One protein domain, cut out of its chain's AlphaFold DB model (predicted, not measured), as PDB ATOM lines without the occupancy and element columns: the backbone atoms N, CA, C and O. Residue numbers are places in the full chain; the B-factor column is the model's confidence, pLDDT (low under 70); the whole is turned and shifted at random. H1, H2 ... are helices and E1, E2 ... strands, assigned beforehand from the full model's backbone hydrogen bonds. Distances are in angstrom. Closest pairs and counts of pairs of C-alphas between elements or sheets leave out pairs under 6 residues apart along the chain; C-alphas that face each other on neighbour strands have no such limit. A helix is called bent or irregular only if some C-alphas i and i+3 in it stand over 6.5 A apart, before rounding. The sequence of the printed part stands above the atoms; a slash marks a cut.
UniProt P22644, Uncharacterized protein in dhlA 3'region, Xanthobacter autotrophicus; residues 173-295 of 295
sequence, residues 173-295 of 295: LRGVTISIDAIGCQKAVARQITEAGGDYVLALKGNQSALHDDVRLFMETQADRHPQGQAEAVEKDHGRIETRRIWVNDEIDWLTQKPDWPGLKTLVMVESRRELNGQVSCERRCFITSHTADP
ATOM      1  N   LEU A 173      42.382 -23.127 -35.385       92.29
ATOM      2  CA  LEU A 173      43.036 -24.384 -35.754       92.29
ATOM      3  C   LEU A 173      44.304 -24.667 -34.941       92.29
ATOM      4  O   LEU A 173      44.937 -25.693 -35.163       92.29
ATOM      5  N   ARG A 174      44.697 -23.791 -34.008       92.89
ATOM      6  CA  ARG A 174      45.943 -23.950 -33.244       92.89
ATOM      7  C   ARG A 174      45.946 -25.251 -32.442       92.89
ATOM      8  O   ARG A 174      45.169 -25.404 -31.506       92.89
ATOM      9  N   GLY A 175      46.860 -26.157 -32.790       90.59
ATOM     10  CA  GLY A 175      46.968 -27.481 -32.163       90.59
ATOM     11  C   GLY A 175      45.896 -28.490 -32.593       90.59
ATOM     12  O   GLY A 175      45.875 -29.595 -32.060       90.59
ATOM     13  N   VAL A 176      45.034 -28.142 -33.554       93.74
ATOM     14  CA  VAL A 176      43.982 -29.022 -34.081       93.74
ATOM     15  C   VAL A 176      44.517 -29.811 -35.274       93.74
ATOM     16  O   VAL A 176      45.114 -29.244 -36.190       93.74
ATOM     17  N   THR A 177      44.248 -31.117 -35.311       96.63
ATOM     18  CA  THR A 177      44.540 -31.968 -36.471       96.63
ATOM     19  C   THR A 177      43.362 -32.007 -37.435       96.63
ATOM     20  O   THR A 177      42.283 -32.491 -37.108       96.63
ATOM     21  N   ILE A 178      43.570 -31.568 -38.668       97.17
ATOM     22  CA  ILE A 178      42.561 -31.573 -39.723       97.17
ATOM     23  C   ILE A 178      42.783 -32.766 -40.643       97.17
ATOM     24  O   ILE A 178      43.748 -32.814 -41.407       97.17
ATOM     25  N   SER A 179      41.869 -33.732 -40.617       97.04
ATOM     26  CA  SER A 179      41.893 -34.845 -41.568       97.04
ATOM     27  C   SER A 179      40.914 -34.615 -42.709       97.04
ATOM     28  O   SER A 179      39.743 -34.336 -42.460       97.04
ATOM     29  N   ILE A 180      41.379 -34.756 -43.951       95.41
ATOM     30  CA  ILE A 180      40.560 -34.527 -45.147       95.41
ATOM     31  C   ILE A 180      40.746 -35.678 -46.130       95.41
ATOM     32  O   ILE A 180      41.821 -36.278 -46.245       95.41
ATOM     33  N   ASP A 181      39.667 -35.987 -46.838       92.27
ATOM     34  CA  ASP A 181      39.645 -36.971 -47.901       92.27
ATOM     35  C   ASP A 181      40.566 -36.604 -49.087       92.27
ATOM     36  O   ASP A 181      41.232 -35.563 -49.135       92.27
ATOM     37  N   ALA A 182      40.607 -37.493 -50.080       89.99
ATOM     38  CA  ALA A 182      41.470 -37.290 -51.229       89.99
ATOM     39  C   ALA A 182      41.055 -36.076 -52.060       89.99
ATOM     40  O   ALA A 182      41.930 -35.378 -52.562       89.99
ATOM     41  N   ILE A 183      39.758 -35.786 -52.200       86.76
ATOM     42  CA  ILE A 183      39.283 -34.650 -53.001       86.76
ATOM     43  C   ILE A 183      39.818 -33.332 -52.426       86.76
ATOM     44  O   ILE A 183      40.294 -32.478 -53.186       86.76
ATOM     45  N   GLY A 184      39.816 -33.199 -51.099       88.66
ATOM     46  CA  GLY A 184      40.339 -32.035 -50.390       88.66
ATOM     47  C   GLY A 184      41.865 -31.972 -50.236       88.66
ATOM     48  O   GLY A 184      42.374 -30.956 -49.762       88.66
ATOM     49  N   CYS A 185      42.616 -32.991 -50.672       93.58
ATOM     50  CA  CYS A 185      44.082 -33.005 -50.619       93.58
ATOM     51  C   CYS A 185      44.702 -32.001 -51.615       93.58
ATOM     52  O   CYS A 185      45.099 -32.341 -52.737       93.58
ATOM     53  N   GLN A 186      44.770 -30.736 -51.197       94.53
ATOM     54  CA  GLN A 186      45.216 -29.596 -51.995       94.53
ATOM     55  C   GLN A 186      46.297 -28.795 -51.266       94.53
ATOM     56  O   GLN A 186      46.190 -28.521 -50.073       94.53
ATOM     57  N   LYS A 187      47.300 -28.325 -52.015       95.49
ATOM     58  CA  LYS A 187      48.419 -27.529 -51.475       95.49
ATOM     59  C   LYS A 187      47.948 -26.248 -50.770       95.49
ATOM     60  O   LYS A 187      48.489 -25.874 -49.737       95.49
ATOM     61  N   ALA A 188      46.920 -25.590 -51.313       95.55
ATOM     62  CA  ALA A 188      46.337 -24.383 -50.720       95.55
ATOM     63  C   ALA A 188      45.645 -24.661 -49.374       95.55
ATOM     64  O   ALA A 188      45.751 -23.851 -48.460       95.55
ATOM     65  N   VAL A 189      44.995 -25.820 -49.239       95.87
ATOM     66  CA  VAL A 189      44.356 -26.249 -47.988       95.87
ATOM     67  C   VAL A 189      45.419 -26.576 -46.935       95.87
ATOM     68  O   VAL A 189      45.337 -26.076 -45.819       95.87
ATOM     69  N   ALA A 190      46.469 -27.320 -47.306       97.46
ATOM     70  CA  ALA A 190      47.616 -27.577 -46.427       97.46
ATOM     71  C   ALA A 190      48.265 -26.274 -45.924       97.46
ATOM     72  O   ALA A 190      48.575 -26.143 -44.738       97.46
ATOM     73  N   ARG A 191      48.412 -25.277 -46.811       97.94
ATOM     74  CA  ARG A 191      48.888 -23.938 -46.445       97.94
ATOM     75  C   ARG A 191      47.980 -23.270 -45.416       97.94
ATOM     76  O   ARG A 191      48.475 -22.850 -44.383       97.94
ATOM     77  N   GLN A 192      46.675 -23.203 -45.677       97.66
ATOM     78  CA  GLN A 192      45.725 -22.558 -44.769       97.66
ATOM     79  C   GLN A 192      45.746 -23.187 -43.370       97.66
ATOM     80  O   GLN A 192      45.746 -22.463 -42.380       97.66
ATOM     81  N   ILE A 193      45.785 -24.520 -43.288       97.82
ATOM     82  CA  ILE A 193      45.806 -25.245 -42.009       97.82
ATOM     83  C   ILE A 193      47.079 -24.908 -41.223       97.82
ATOM     84  O   ILE A 193      47.004 -24.514 -40.062       97.82
ATOM     85  N   THR A 194      48.241 -25.004 -41.875       97.65
ATOM     86  CA  THR A 194      49.539 -24.768 -41.224       97.65
ATOM     87  C   THR A 194      49.774 -23.299 -40.867       97.65
ATOM     88  O   THR A 194      50.294 -23.011 -39.791       97.65
ATOM     89  N   GLU A 195      49.344 -22.349 -41.705       97.32
ATOM     90  CA  GLU A 195      49.399 -20.910 -41.398       97.32
ATOM     91  C   GLU A 195      48.484 -20.527 -40.223       97.32
ATOM     92  O   GLU A 195      48.815 -19.619 -39.461       97.32
ATOM     93  N   ALA A 196      47.374 -21.245 -40.030       95.96
ATOM     94  CA  ALA A 196      46.497 -21.099 -38.869       95.96
ATOM     95  C   ALA A 196      47.016 -21.822 -37.605       95.96
ATOM     96  O   ALA A 196      46.369 -21.769 -36.560       95.96
ATOM     97  N   GLY A 197      48.185 -22.472 -37.674       95.64
ATOM     98  CA  GLY A 197      48.812 -23.175 -36.550       95.64
ATOM     99  C   GLY A 197      48.243 -24.567 -36.262       95.64
ATOM    100  O   GLY A 197      48.504 -25.104 -35.185       95.64
ATOM    101  N   GLY A 198      47.460 -25.121 -37.187       96.27
ATOM    102  CA  GLY A 198      46.984 -26.498 -37.122       96.27
ATOM    103  C   GLY A 198      47.885 -27.467 -37.871       96.27
ATOM    104  O   GLY A 198      48.777 -27.076 -38.629       96.27
ATOM    105  N   ASP A 199      47.589 -28.746 -37.692       97.50
ATOM    106  CA  ASP A 199      48.226 -29.840 -38.408       97.50
ATOM    107  C   ASP A 199      47.234 -30.519 -39.349       97.50
ATOM    108  O   ASP A 199      46.023 -30.437 -39.155       97.50
ATOM    109  N   TYR A 200      47.716 -31.197 -40.388       98.00
ATOM    110  CA  TYR A 200      46.849 -31.910 -41.324       98.00
ATOM    111  C   TYR A 200      47.208 -33.381 -41.470       98.00
ATOM    112  O   TYR A 200      48.366 -33.768 -41.360       98.00
ATOM    113  N   VAL A 201      46.210 -34.181 -41.845       97.47
ATOM    114  CA  VAL A 201      46.364 -35.533 -42.393       97.47
ATOM    115  C   VAL A 201      45.521 -35.616 -43.665       97.47
ATOM    116  O   VAL A 201      44.295 -35.717 -43.606       97.47
ATOM    117  N   LEU A 202      46.157 -35.550 -44.834       97.51
ATOM    118  CA  LEU A 202      45.453 -35.492 -46.120       97.51
ATOM    119  C   LEU A 202      45.626 -36.802 -46.881       97.51
ATOM    120  O   LEU A 202      46.749 -37.280 -47.056       97.51
ATOM    121  N   ALA A 203      44.520 -37.383 -47.342       96.52
ATOM    122  CA  ALA A 203      44.556 -38.629 -48.098       96.52
ATOM    123  C   ALA A 203      45.084 -38.414 -49.523       96.52
ATOM    124  O   ALA A 203      44.634 -37.530 -50.247       96.52
ATOM    125  N   LEU A 204      45.997 -39.271 -49.968       94.90
ATOM    126  CA  LEU A 204      46.499 -39.276 -51.339       94.90
ATOM    127  C   LEU A 204      45.687 -40.236 -52.212       94.90
ATOM    128  O   LEU A 204      45.388 -41.366 -51.823       94.90
ATOM    129  N   LYS A 205      45.363 -39.792 -53.430       91.73
ATOM    130  CA  LYS A 205      44.758 -40.610 -54.493       91.73
ATOM    131  C   LYS A 205      45.109 -40.012 -55.864       91.73
ATOM    132  O   LYS A 205      46.075 -39.269 -56.008       91.73
ATOM    133  N   GLY A 206      44.298 -40.296 -56.883       81.59
ATOM    134  CA  GLY A 206      44.543 -39.894 -58.270       81.59
ATOM    135  C   GLY A 206      44.507 -38.386 -58.552       81.59
ATOM    136  O   GLY A 206      44.930 -37.979 -59.625       81.59
ATOM    137  N   ASN A 207      44.041 -37.544 -57.626       81.83
ATOM    138  CA  ASN A 207      44.102 -36.085 -57.769       81.83
ATOM    139  C   ASN A 207      45.515 -35.512 -57.552       81.83
ATOM    140  O   ASN A 207      45.775 -34.391 -57.974       81.83
ATOM    141  N   GLN A 208      46.414 -36.273 -56.924       87.52
ATOM    142  CA  GLN A 208      47.832 -35.945 -56.758       87.52
ATOM    143  C   GLN A 208      48.684 -37.107 -57.291       87.52
ATOM    144  O   GLN A 208      49.546 -37.612 -56.583       87.52
ATOM    145  N   SER A 209      48.405 -37.573 -58.516       88.46
ATOM    146  CA  SER A 209      48.872 -38.875 -59.026       88.46
ATOM    147  C   SER A 209      50.377 -39.106 -58.887       88.46
ATOM    148  O   SER A 209      50.765 -40.115 -58.322       88.46
ATOM    149  N   ALA A 210      51.220 -38.161 -59.314       92.81
ATOM    150  CA  ALA A 210      52.674 -38.321 -59.230       92.81
ATOM    151  C   ALA A 210      53.158 -38.488 -57.777       92.81
ATOM    152  O   ALA A 210      53.880 -39.427 -57.467       92.81
ATOM    153  N   LEU A 211      52.690 -37.621 -56.874       94.67
ATOM    154  CA  LEU A 211      52.989 -37.725 -55.443       94.67
ATOM    155  C   LEU A 211      52.447 -39.030 -54.852       94.67
ATOM    156  O   LEU A 211      53.123 -39.684 -54.069       94.67
ATOM    157  N   HIS A 212      51.220 -39.398 -55.210       95.97
ATOM    158  CA  HIS A 212      50.594 -40.627 -54.750       95.97
ATOM    159  C   HIS A 212      51.392 -41.858 -55.184       95.97
ATOM    160  O   HIS A 212      51.597 -42.743 -54.364       95.97
ATOM    161  N   ASP A 213      51.853 -41.912 -56.432       95.40
ATOM    162  CA  ASP A 213      52.587 -43.056 -56.971       95.40
ATOM    163  C   ASP A 213      53.965 -43.196 -56.309       95.40
ATOM    164  O   ASP A 213      54.319 -44.294 -55.871       95.40
ATOM    165  N   ASP A 214      54.687 -42.083 -56.133       95.58
ATOM    166  CA  ASP A 214      55.972 -42.041 -55.425       95.58
ATOM    167  C   ASP A 214      55.826 -42.487 -53.960       95.58
ATOM    168  O   ASP A 214      56.536 -43.380 -53.487       95.58
ATOM    169  N   VAL A 215      54.863 -41.900 -53.238       96.39
ATOM    170  CA  VAL A 215      54.592 -42.223 -51.830       96.39
ATOM    171  C   VAL A 215      54.130 -43.665 -51.685       96.39
ATOM    172  O   VAL A 215      54.589 -44.364 -50.785       96.39
ATOM    173  N   ARG A 216      53.243 -44.135 -52.563       96.16
ATOM    174  CA  ARG A 216      52.738 -45.504 -52.528       96.16
ATOM    175  C   ARG A 216      53.867 -46.507 -52.711       96.16
ATOM    176  O   ARG A 216      53.984 -47.414 -51.894       96.16
ATOM    177  N   LEU A 217      54.697 -46.338 -53.741       95.71
ATOM    178  CA  LEU A 217      55.820 -47.237 -54.007       95.71
ATOM    179  C   LEU A 217      56.776 -47.298 -52.810       95.71
ATOM    180  O   LEU A 217      57.184 -48.384 -52.383       95.71
ATOM    181  N   PHE A 218      57.109 -46.138 -52.244       96.32
ATOM    182  CA  PHE A 218      57.965 -46.055 -51.069       96.32
ATOM    183  C   PHE A 218      57.336 -46.744 -49.852       96.32
ATOM    184  O   PHE A 218      57.956 -47.629 -49.264       96.32
ATOM    185  N   MET A 219      56.100 -46.393 -49.495       96.29
ATOM    186  CA  MET A 219      55.442 -46.914 -48.295       96.29
ATOM    187  C   MET A 219      55.119 -48.409 -48.399       96.29
ATOM    188  O   MET A 219      55.258 -49.120 -47.406       96.29
ATOM    189  N   GLU A 220      54.752 -48.917 -49.581       95.56
ATOM    190  CA  GLU A 220      54.592 -50.360 -49.812       95.56
ATOM    191  C   GLU A 220      55.928 -51.093 -49.619       95.56
ATOM    192  O   GLU A 220      55.971 -52.101 -48.916       95.56
ATOM    193  N   THR A 221      57.038 -50.536 -50.120       95.16
ATOM    194  CA  THR A 221      58.382 -51.099 -49.895       95.16
ATOM    195  C   THR A 221      58.748 -51.131 -48.406       95.16
ATOM    196  O   THR A 221      59.330 -52.108 -47.933       95.16
ATOM    197  N   GLN A 222      58.418 -50.077 -47.650       92.86
ATOM    198  CA  GLN A 222      58.656 -50.039 -46.201       92.86
ATOM    199  C   GLN A 222      57.782 -51.050 -45.452       92.86
ATOM    200  O   GLN A 222      58.265 -51.727 -44.545       92.86
ATOM    201  N   ALA A 223      56.519 -51.201 -45.850       92.41
ATOM    202  CA  ALA A 223      55.624 -52.172 -45.236       92.41
ATOM    203  C   ALA A 223      56.032 -53.615 -45.510       92.41
ATOM    204  O   ALA A 223      55.947 -54.445 -44.612       92.41
ATOM    205  N   ASP A 224      56.545 -53.916 -46.701       92.32
ATOM    206  CA  ASP A 224      57.043 -55.254 -47.014       92.32
ATOM    207  C   ASP A 224      58.313 -55.593 -46.206       92.32
ATOM    208  O   ASP A 224      58.529 -56.750 -45.841       92.32
ATOM    209  N   ARG A 225      59.136 -54.588 -45.861       92.27
ATOM    210  CA  ARG A 225      60.298 -54.745 -44.961       92.27
ATOM    211  C   ARG A 225      59.903 -54.881 -43.491       92.27
ATOM    212  O   ARG A 225      60.578 -55.586 -42.739       92.27
ATOM    213  N   HIS A 226      58.831 -54.210 -43.083       90.43
ATOM    214  CA  HIS A 226      58.355 -54.156 -41.702       90.43
ATOM    215  C   HIS A 226      56.852 -54.473 -41.628       90.43
ATOM    216  O   HIS A 226      56.051 -53.595 -41.299       90.43
ATOM    217  N   PRO A 227      56.439 -55.723 -41.913       85.47
ATOM    218  CA  PRO A 227      55.031 -56.089 -42.107       85.47
ATOM    219  C   PRO A 227      54.152 -55.922 -40.863       85.47
ATOM    220  O   PRO A 227      52.928 -55.911 -40.971       85.47
ATOM    221  N   GLN A 228      54.753 -55.785 -39.682       82.77
ATOM    222  CA  GLN A 228      54.042 -55.541 -38.432       82.77
ATOM    223  C   GLN A 228      53.469 -54.115 -38.303       82.77
ATOM    224  O   GLN A 228      52.535 -53.924 -37.529       82.77
ATOM    225  N   GLY A 229      53.985 -53.133 -39.057       84.10
ATOM    226  CA  GLY A 229      53.626 -51.714 -38.898       84.10
ATOM    227  C   GLY A 229      54.089 -51.106 -37.568       84.10
ATOM    228  O   GLY A 229      54.693 -51.780 -36.734       84.10
ATOM    229  N   GLN A 230      53.825 -49.814 -37.366       86.76
ATOM    230  CA  GLN A 230      54.042 -49.143 -36.077       86.76
ATOM    231  C   GLN A 230      52.845 -49.296 -35.135       86.76
ATOM    232  O   GLN A 230      53.021 -49.314 -33.919       86.76
ATOM    233  N   ALA A 231      51.632 -49.413 -35.681       90.04
ATOM    234  CA  ALA A 231      50.415 -49.566 -34.894       90.04
ATOM    235  C   ALA A 231      49.396 -50.468 -35.600       90.04
ATOM    236  O   ALA A 231      49.296 -50.477 -36.829       90.04
ATOM    237  N   GLU A 232      48.606 -51.194 -34.807       91.96
ATOM    238  CA  GLU A 232      47.476 -51.999 -35.268       91.96
ATOM    239  C   GLU A 232      46.249 -51.717 -34.393       91.96
ATOM    240  O   GLU A 232      46.332 -51.706 -33.165       91.96
ATOM    241  N   ALA A 233      45.099 -51.518 -35.030       92.00
ATOM    242  CA  ALA A 233      43.804 -51.419 -34.372       92.00
ATOM    243  C   ALA A 233      42.834 -52.439 -34.974       92.00
ATOM    244  O   ALA A 233      42.783 -52.613 -36.193       92.00
ATOM    245  N   VAL A 234      42.042 -53.099 -34.128       90.81
ATOM    246  CA  VAL A 234      41.004 -54.046 -34.556       90.81
ATOM    247  C   VAL A 234      39.655 -53.572 -34.040       90.81
ATOM    248  O   VAL A 234      39.426 -53.497 -32.835       90.81
ATOM    249  N   GLU A 235      38.749 -53.279 -34.964       90.13
ATOM    250  CA  GLU A 235      37.388 -52.837 -34.679       90.13
ATOM    251  C   GLU A 235      36.382 -53.883 -35.163       90.13
ATOM    252  O   GLU A 235      36.514 -54.450 -36.250       90.13
ATOM    253  N   LYS A 236      35.342 -54.128 -34.362       87.93
ATOM    254  CA  LYS A 236      34.190 -54.943 -34.752       87.93
ATOM    255  C   LYS A 236      32.949 -54.066 -34.752       87.93
ATOM    256  O   LYS A 236      32.578 -53.544 -33.705       87.93
ATOM    257  N   ASP A 237      32.295 -53.962 -35.900       81.79
ATOM    258  CA  ASP A 237      31.099 -53.142 -36.057       81.79
ATOM    259  C   ASP A 237      30.147 -53.717 -37.115       81.79
ATOM    260  O   ASP A 237      30.584 -54.168 -38.170       81.79
ATOM    261  N   HIS A 238      28.844 -53.741 -36.819       80.20
ATOM    262  CA  HIS A 238      27.783 -54.244 -37.708       80.20
ATOM    263  C   HIS A 238      28.076 -55.596 -38.406       80.20
ATOM    264  O   HIS A 238      27.710 -55.810 -39.560       80.20
ATOM    265  N   GLY A 239      28.746 -56.527 -37.716       81.41
ATOM    266  CA  GLY A 239      29.121 -57.841 -38.267       81.41
ATOM    267  C   GLY A 239      30.380 -57.839 -39.147       81.41
ATOM    268  O   GLY A 239      30.804 -58.902 -39.596       81.41
ATOM    269  N   ARG A 240      31.004 -56.675 -39.350       84.65
ATOM    270  CA  ARG A 240      32.318 -56.512 -39.971       84.65
ATOM    271  C   ARG A 240      33.412 -56.529 -38.906       84.65
ATOM    272  O   ARG A 240      33.252 -55.930 -37.843       84.65
ATOM    273  N   ILE A 241      34.535 -57.168 -39.219       89.63
ATOM    274  CA  ILE A 241      35.797 -56.998 -38.488       89.63
ATOM    275  C   ILE A 241      36.739 -56.210 -39.394       89.63
ATOM    276  O   ILE A 241      36.949 -56.585 -40.547       89.63
ATOM    277  N   GLU A 242      37.269 -55.098 -38.904       92.45
ATOM    278  CA  GLU A 242      38.234 -54.271 -39.621       92.45
ATOM    279  C   GLU A 242      39.527 -54.183 -38.811       92.45
ATOM    280  O   GLU A 242      39.537 -53.675 -37.693       92.45
ATOM    281  N   THR A 243      40.619 -54.682 -39.383       93.26
ATOM    282  CA  THR A 243      41.972 -54.509 -38.850       93.26
ATOM    283  C   THR A 243      42.651 -53.400 -39.641       93.26
ATOM    284  O   THR A 243      42.745 -53.498 -40.867       93.26
ATOM    285  N   ARG A 244      43.107 -52.346 -38.963       94.25
ATOM    286  CA  ARG A 244      43.876 -51.251 -39.561       94.25
ATOM    287  C   ARG A 244      45.310 -51.310 -39.056       94.25
ATOM    288  O   ARG A 244      45.526 -51.183 -37.855       94.25
ATOM    289  N   ARG A 245      46.268 -51.491 -39.963       94.99
ATOM    290  CA  ARG A 245      47.706 -51.372 -39.682       94.99
ATOM    291  C   ARG A 245      48.242 -50.082 -40.256       94.99
ATOM    292  O   ARG A 245      47.825 -49.681 -41.342       94.99
ATOM    293  N   ILE A 246      49.147 -49.453 -39.525       95.54
ATOM    294  CA  ILE A 246      49.665 -48.130 -39.849       95.54
ATOM    295  C   ILE A 246      51.177 -48.210 -40.008       95.54
ATOM    296  O   ILE A 246      51.865 -48.751 -39.142       95.54
ATOM    297  N   TRP A 247      51.665 -47.637 -41.109       95.65
ATOM    298  CA  TRP A 247      53.072 -47.356 -41.346       95.65
ATOM    299  C   TRP A 247      53.316 -45.859 -41.352       95.65
ATOM    300  O   TRP A 247      52.589 -45.137 -42.029       95.65
ATOM    301  N   VAL A 248      54.343 -45.407 -40.645       95.47
ATOM    302  CA  VAL A 248      54.743 -43.996 -40.544       95.47
ATOM    303  C   VAL A 248      56.208 -43.866 -40.961       95.47
ATOM    304  O   VAL A 248      57.025 -44.711 -40.595       95.47
ATOM    305  N   ASN A 249      56.551 -42.855 -41.758       94.78
ATOM    306  CA  ASN A 249      57.935 -42.610 -42.166       94.78
ATOM    307  C   ASN A 249      58.206 -41.113 -42.387       94.78
ATOM    308  O   ASN A 249      57.484 -40.450 -43.133       94.78
ATOM    309  N   ASP A 250      59.238 -40.588 -41.731       94.48
ATOM    310  CA  ASP A 250      59.706 -39.197 -41.789       94.48
ATOM    311  C   ASP A 250      61.013 -39.011 -42.586       94.48
ATOM    312  O   ASP A 250      61.407 -37.878 -42.871       94.48
ATOM    313  N   GLU A 251      61.638 -40.096 -43.051       93.62
ATOM    314  CA  GLU A 251      62.788 -40.089 -43.964       93.62
ATOM    315  C   GLU A 251      62.350 -39.774 -45.406       93.62
ATOM    316  O   GLU A 251      62.465 -40.583 -46.332       93.62
ATOM    317  N   ILE A 252      61.810 -38.571 -45.604       95.31
ATOM    318  CA  ILE A 252      61.091 -38.179 -46.826       95.31
ATOM    319  C   ILE A 252      61.835 -37.122 -47.651       95.31
ATOM    320  O   ILE A 252      61.253 -36.490 -48.529       95.31
ATOM    321  N   ASP A 253      63.125 -36.904 -47.387       94.33
ATOM    322  CA  ASP A 253      63.944 -35.902 -48.093       94.33
ATOM    323  C   ASP A 253      64.201 -36.245 -49.566       94.33
ATOM    324  O   ASP A 253      64.537 -35.374 -50.365       94.33
ATOM    325  N   TRP A 254      63.993 -37.504 -49.948       95.40
ATOM    326  CA  TRP A 254      64.025 -37.943 -51.341       95.40
ATOM    327  C   TRP A 254      62.822 -37.430 -52.153       95.40
ATOM    328  O   TRP A 254      62.871 -37.422 -53.385       95.40
ATOM    329  N   LEU A 255      61.737 -37.013 -51.488       95.14
ATOM    330  CA  LEU A 255      60.493 -36.624 -52.137       95.14
ATOM    331  C   LEU A 255      60.629 -35.233 -52.765       95.14
ATOM    332  O   LEU A 255      60.531 -34.207 -52.092       95.14
ATOM    333  N   THR A 256      60.798 -35.189 -54.087       94.65
ATOM    334  CA  THR A 256      61.017 -33.937 -54.835       94.65
ATOM    335  C   THR A 256      59.878 -32.925 -54.692       94.65
ATOM    336  O   THR A 256      60.106 -31.721 -54.755       94.65
ATOM    337  N   GLN A 257      58.657 -33.408 -54.461       94.14
ATOM    338  CA  GLN A 257      57.450 -32.610 -54.294       94.14
ATOM    339  C   GLN A 257      57.290 -32.078 -52.859       94.14
ATOM    340  O   GLN A 257      56.404 -31.260 -52.630       94.14
ATOM    341  N   LYS A 258      58.118 -32.502 -51.888       94.77
ATOM    342  CA  LYS A 258      58.033 -32.074 -50.476       94.77
ATOM    343  C   LYS A 258      57.977 -30.547 -50.297       94.77
ATOM    344  O   LYS A 258      57.114 -30.099 -49.545       94.77
ATOM    345  N   PRO A 259      58.787 -29.727 -51.003       95.21
ATOM    346  CA  PRO A 259      58.743 -28.267 -50.868       95.21
ATOM    347  C   PRO A 259      57.406 -27.625 -51.266       95.21
ATOM    348  O   PRO A 259      57.110 -26.512 -50.836       95.21
ATOM    349  N   ASP A 260      56.588 -28.311 -52.067       95.32
ATOM    350  CA  ASP A 260      55.287 -27.803 -52.503       95.32
ATOM    351  C   ASP A 260      54.185 -27.943 -51.440       95.32
ATOM    352  O   ASP A 260      53.097 -27.383 -51.614       95.32
ATOM    353  N   TRP A 261      54.439 -28.714 -50.379       97.05
ATOM    354  CA  TRP A 261      53.485 -29.018 -49.315       97.05
ATOM    355  C   TRP A 261      53.931 -28.357 -48.009       97.05
ATOM    356  O   TRP A 261      54.817 -28.878 -47.327       97.05
ATOM    357  N   PRO A 262      53.338 -27.204 -47.649       97.21
ATOM    358  CA  PRO A 262      53.706 -26.478 -46.441       97.21
ATOM    359  C   PRO A 262      53.590 -27.365 -45.209       97.21
ATOM    360  O   PRO A 262      52.550 -27.970 -44.989       97.21
ATOM    361  N   GLY A 263      54.656 -27.447 -44.421       96.26
ATOM    362  CA  GLY A 263      54.667 -28.222 -43.184       96.26
ATOM    363  C   GLY A 263      54.740 -29.740 -43.350       96.26
ATOM    364  O   GLY A 263      54.738 -30.408 -42.325       96.26
ATOM    365  N   LEU A 264      54.848 -30.302 -44.562       97.61
ATOM    366  CA  LEU A 264      54.963 -31.753 -44.758       97.61
ATOM    367  C   LEU A 264      56.201 -32.325 -44.052       97.61
ATOM    368  O   LEU A 264      57.338 -32.015 -44.421       97.61
ATOM    369  N   LYS A 265      55.966 -33.205 -43.075       96.70
ATOM    370  CA  LYS A 265      57.016 -33.858 -42.280       96.70
ATOM    371  C   LYS A 265      57.038 -35.368 -42.449       96.70
ATOM    372  O   LYS A 265      58.120 -35.946 -42.463       96.70
ATOM    373  N   THR A 266      55.878 -36.000 -42.613       97.11
ATOM    374  CA  THR A 266      55.781 -37.459 -42.515       97.11
ATOM    375  C   THR A 266      54.771 -38.026 -43.518       97.11
ATOM    376  O   THR A 266      53.787 -37.379 -43.893       97.11
ATOM    377  N   LEU A 267      55.042 -39.243 -43.987       97.07
ATOM    378  CA  LEU A 267      54.154 -40.054 -44.815       97.07
ATOM    379  C   LEU A 267      53.519 -41.146 -43.960       97.07
ATOM    380  O   LEU A 267      54.183 -41.756 -43.121       97.07
ATOM    381  N   VAL A 268      52.239 -41.415 -44.201       96.53
ATOM    382  CA  VAL A 268      51.494 -42.461 -43.498       96.53
ATOM    383  C   VAL A 268      50.844 -43.393 -44.508       96.53
ATOM    384  O   VAL A 268      50.244 -42.943 -45.481       96.53
ATOM    385  N   MET A 269      50.921 -44.698 -44.277       96.72
ATOM    386  CA  MET A 269      50.139 -45.688 -45.009       96.72
ATOM    387  C   MET A 269      49.263 -46.462 -44.039       96.72
ATOM    388  O   MET A 269      49.727 -46.924 -43.005       96.72
ATOM    389  N   VAL A 270      47.994 -46.626 -44.394       95.80
ATOM    390  CA  VAL A 270      47.030 -47.416 -43.633       95.80
ATOM    391  C   VAL A 270      46.583 -48.594 -44.484       95.80
ATOM    392  O   VAL A 270      45.954 -48.407 -45.527       95.80
ATOM    393  N   GLU A 271      46.869 -49.809 -44.028       95.93
ATOM    394  CA  GLU A 271      46.294 -51.040 -44.571       95.93
ATOM    395  C   GLU A 271      45.026 -51.371 -43.789       95.93
ATOM    396  O   GLU A 271      45.059 -51.517 -42.573       95.93
ATOM    397  N   SER A 272      43.894 -51.468 -44.479       93.79
ATOM    398  CA  SER A 272      42.605 -51.848 -43.904       93.79
ATOM    399  C   SER A 272      42.213 -53.232 -44.422       93.79
ATOM    400  O   SER A 272      41.843 -53.373 -45.588       93.79
ATOM    401  N   ARG A 273      42.265 -54.250 -43.556       94.22
ATOM    402  CA  ARG A 273      41.723 -55.590 -43.822       94.22
ATOM    403  C   ARG A 273      40.300 -55.658 -43.285       94.22
ATOM    404  O   ARG A 273      40.093 -55.611 -42.076       94.22
ATOM    405  N   ARG A 274      39.321 -55.786 -44.177       92.00
ATOM    406  CA  ARG A 274      37.896 -55.869 -43.842       92.00
ATOM    407  C   ARG A 274      37.383 -57.275 -44.076       92.00
ATOM    408  O   ARG A 274      37.501 -57.798 -45.179       92.00
ATOM    409  N   GLU A 275      36.776 -57.851 -43.052       91.91
ATOM    410  CA  GLU A 275      36.133 -59.156 -43.097       91.91
ATOM    411  C   GLU A 275      34.628 -58.992 -42.884       91.91
ATOM    412  O   GLU A 275      34.187 -58.506 -41.842       91.91
ATOM    413  N   LEU A 276      33.840 -59.361 -43.893       89.37
ATOM    414  CA  LEU A 276      32.381 -59.317 -43.859       89.37
ATOM    415  C   LEU A 276      31.836 -60.595 -44.496       89.37
ATOM    416  O   LEU A 276      32.140 -60.893 -45.648       89.37
ATOM    417  N   ASN A 277      31.021 -61.351 -43.755       87.47
ATOM    418  CA  ASN A 277      30.411 -62.603 -44.226       87.47
ATOM    419  C   ASN A 277      31.431 -63.602 -44.819       87.47
ATOM    420  O   ASN A 277      31.166 -64.244 -45.833       87.47
ATOM    421  N   GLY A 278      32.622 -63.700 -44.215       83.89
ATOM    422  CA  GLY A 278      33.714 -64.572 -44.668       83.89
ATOM    423  C   GLY A 278      34.493 -64.066 -45.890       83.89
ATOM    424  O   GLY A 278      35.502 -64.668 -46.252       83.89
ATOM    425  N   GLN A 279      34.077 -62.962 -46.518       89.99
ATOM    426  CA  GLN A 279      34.856 -62.304 -47.565       89.99
ATOM    427  C   GLN A 279      35.850 -61.328 -46.946       89.99
ATOM    428  O   GLN A 279      35.486 -60.511 -46.098       89.99
ATOM    429  N   VAL A 280      37.098 -61.406 -47.403       92.47
ATOM    430  CA  VAL A 280      38.189 -60.536 -46.965       92.47
ATOM    431  C   VAL A 280      38.556 -59.597 -48.103       92.47
ATOM    432  O   VAL A 280      38.881 -60.047 -49.200       92.47
ATOM    433  N   SER A 281      38.542 -58.295 -47.837       94.49
ATOM    434  CA  SER A 281      39.137 -57.283 -48.708       94.49
ATOM    435  C   SER A 281      40.280 -56.581 -47.988       94.49
ATOM    436  O   SER A 281      40.270 -56.433 -46.766       94.49
ATOM    437  N   CYS A 282      41.295 -56.183 -48.750       92.87
ATOM    438  CA  CYS A 282      42.436 -55.431 -48.255       92.87
ATOM    439  C   CYS A 282      42.602 -54.181 -49.115       92.87
ATOM    440  O   CYS A 282      42.579 -54.267 -50.344       92.87
ATOM    441  N   GLU A 283      42.750 -53.030 -48.473       94.32
ATOM    442  CA  GLU A 283      42.979 -51.750 -49.134       94.32
ATOM    443  C   GLU A 283      44.117 -51.016 -48.425       94.32
ATOM    444  O   GLU A 283      44.095 -50.879 -47.202       94.32
ATOM    445  N   ARG A 284      45.092 -50.519 -49.191       94.58
ATOM    446  CA  ARG A 284      46.154 -49.636 -48.696       94.58
ATOM    447  C   ARG A 284      45.861 -48.208 -49.140       94.58
ATOM    448  O   ARG A 284      45.583 -47.968 -50.313       94.58
ATOM    449  N   ARG A 285      45.908 -47.267 -48.200       95.77
ATOM    450  CA  ARG A 285      45.699 -45.832 -48.439       95.77
ATOM    451  C   ARG A 285      46.897 -45.062 -47.913       95.77
ATOM    452  O   ARG A 285      47.336 -45.329 -46.800       95.77
ATOM    453  N   CYS A 286      47.402 -44.123 -48.704       96.93
ATOM    454  CA  CYS A 286      48.520 -43.271 -48.317       96.93
ATOM    455  C   CYS A 286      48.023 -41.881 -47.922       96.93
ATOM    456  O   CYS A 286      47.016 -41.404 -48.444       96.93
ATOM    457  N   PHE A 287      48.748 -41.234 -47.020       97.37
ATOM    458  CA  PHE A 287      48.462 -39.907 -46.503       97.37
ATOM    459  C   PHE A 287      49.762 -39.121 -46.353       97.37
ATOM    460  O   PHE A 287      50.828 -39.690 -46.107       97.37
ATOM    461  N   ILE A 288      49.649 -37.804 -46.465       97.46
ATOM    462  CA  ILE A 288      50.693 -36.847 -46.095       97.46
ATOM    463  C   ILE A 288      50.264 -36.123 -44.821       97.46
ATOM    464  O   ILE A 288      49.081 -35.813 -44.657       97.46
ATOM    465  N   THR A 289      51.212 -35.847 -43.930       97.60
ATOM    466  CA  THR A 289      50.927 -35.177 -42.659       97.60
ATOM    467  C   THR A 289      51.993 -34.152 -42.283       97.60
ATOM    468  O   THR A 289      53.169 -34.281 -42.647       97.60
ATOM    469  N   SER A 290      51.563 -33.110 -41.573       97.45
ATOM    470  CA  SER A 290      52.454 -32.126 -40.951       97.45
ATOM    471  C   SER A 290      52.911 -32.514 -39.543       97.45
ATOM    472  O   SER A 290      53.799 -31.860 -38.984       97.45
ATOM    473  N   HIS A 291      52.364 -33.600 -38.995       95.72
ATOM    474  CA  HIS A 291      52.841 -34.213 -37.758       95.72
ATOM    475  C   HIS A 291      54.232 -34.810 -37.933       95.72
ATOM    476  O   HIS A 291      54.591 -35.263 -39.018       95.72
ATOM    477  N   THR A 292      55.012 -34.806 -36.857       91.27
ATOM    478  CA  THR A 292      56.249 -35.591 -36.750       91.27
ATOM    479  C   THR A 292      55.926 -37.075 -36.580       91.27
ATOM    480  O   THR A 292      54.814 -37.419 -36.195       91.27
ATOM    481  N   ALA A 293      56.891 -37.964 -36.829       80.37
ATOM    482  CA  ALA A 293      56.688 -39.410 -36.696       80.37
ATOM    483  C   ALA A 293      56.604 -39.925 -35.244       80.37
ATOM    484  O   ALA A 293      56.464 -41.134 -35.051       80.37
ATOM    485  N   ASP A 294      56.698 -39.044 -34.242       69.63
ATOM    486  CA  ASP A 294      56.490 -39.437 -32.847       69.63
ATOM    487  C   ASP A 294      55.046 -39.951 -32.632       69.63
ATOM    488  O   ASP A 294      54.114 -39.384 -33.209       69.63
ATOM    489  N   PRO A 295      54.876 -41.046 -31.865       46.30
ATOM    490  CA  PRO A 295      53.623 -41.798 -31.745       46.30
ATOM    491  C   PRO A 295      52.486 -41.072 -31.019       46.30
ATOM    492  O   PRO A 295      52.766 -40.202 -30.162       46.30
TER     493      PRO A 295
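Overview. This is residues 173 to 295 of the 295 residues of the protein "Uncharacterized protein in dhlA 3'region" of Xanthobacter autotrophicus (UniProt P22644). A twisted six-stranded sheet curls like part of a barrel, with helix H2 crossing its long strands and helix H1 packed along E2; the turns of hairpins E3-E4 and E5-E6 lie at one end of the long axis, H1 at the other. The 123 printed residues hold two named helices and six named strands, along the chain E1 H1 E2 H2 E3 E4 E5 E6; the class is mixed, helices and strands. The mixed sheet runs E1 E2 E6 E5 E4 E3. The whole is compact, radius of gyration of the C-alphas 15.1 A, spanning 46 by 30 by 28 A.

Arrangement. E3, residues 231 to 237, E4, 240 to 249, E5, 266 to 276, and E6, 279 to 289, form a meander, each strand the antiparallel neighbour of the one before; N 235 and O 242 are 2.9 A apart, N 245 and O 271 2.9 A, N 283 and O 272 3.0 A. E2, residues 199 to 204, is antiparallel to E6, with N 204 and O 286 at 2.8 A, and parallel to edge strand E1, residues 177 to 180, with N 178 and O 199 at 2.7 A. H1, residues 187 to 195, joins E1 and E2 in a strand-helix-strand unit, two parallel neighbours with a helix between, its crossover right-handed. H1 and H2, residues 206 to 225, on one face of the sheet, make two layers. H1 runs along E2, 2 degrees on the local plane; C-alphas 193 and 199, the closest, are 6.3 A apart. H2 runs across the strands, 87 degrees to E4 on the local plane; its closest C-alphas to E5, 219 and 269, are 6.4 A apart. H2 is irregular, C-alphas 207 and 210 being 9.0 A apart, with a kink of 59 degrees near residue 213. Every O i to N i+4 pair is within hydrogen-bond range in H1, 14 of 16 in H2.

Along the chain. E1 begins at C-alpha 177 (44.540, -31.968, -36.471); E6 ends at C-alpha 289 (50.927, -35.177, -42.659). E5 measures 32.0 A, E6 31.9 A, E4 29.2 A and H2 25.4 A.

Size, cuts and confidence. The farthest C-alphas, of Glu 195 and Gly 278, are 46.5 A apart. The printed part has no cut; the E4 to E5 link, residues 250 to 265, is long. Mean pLDDT of the printed part is 92.7, under 70 at residues 294 to 295.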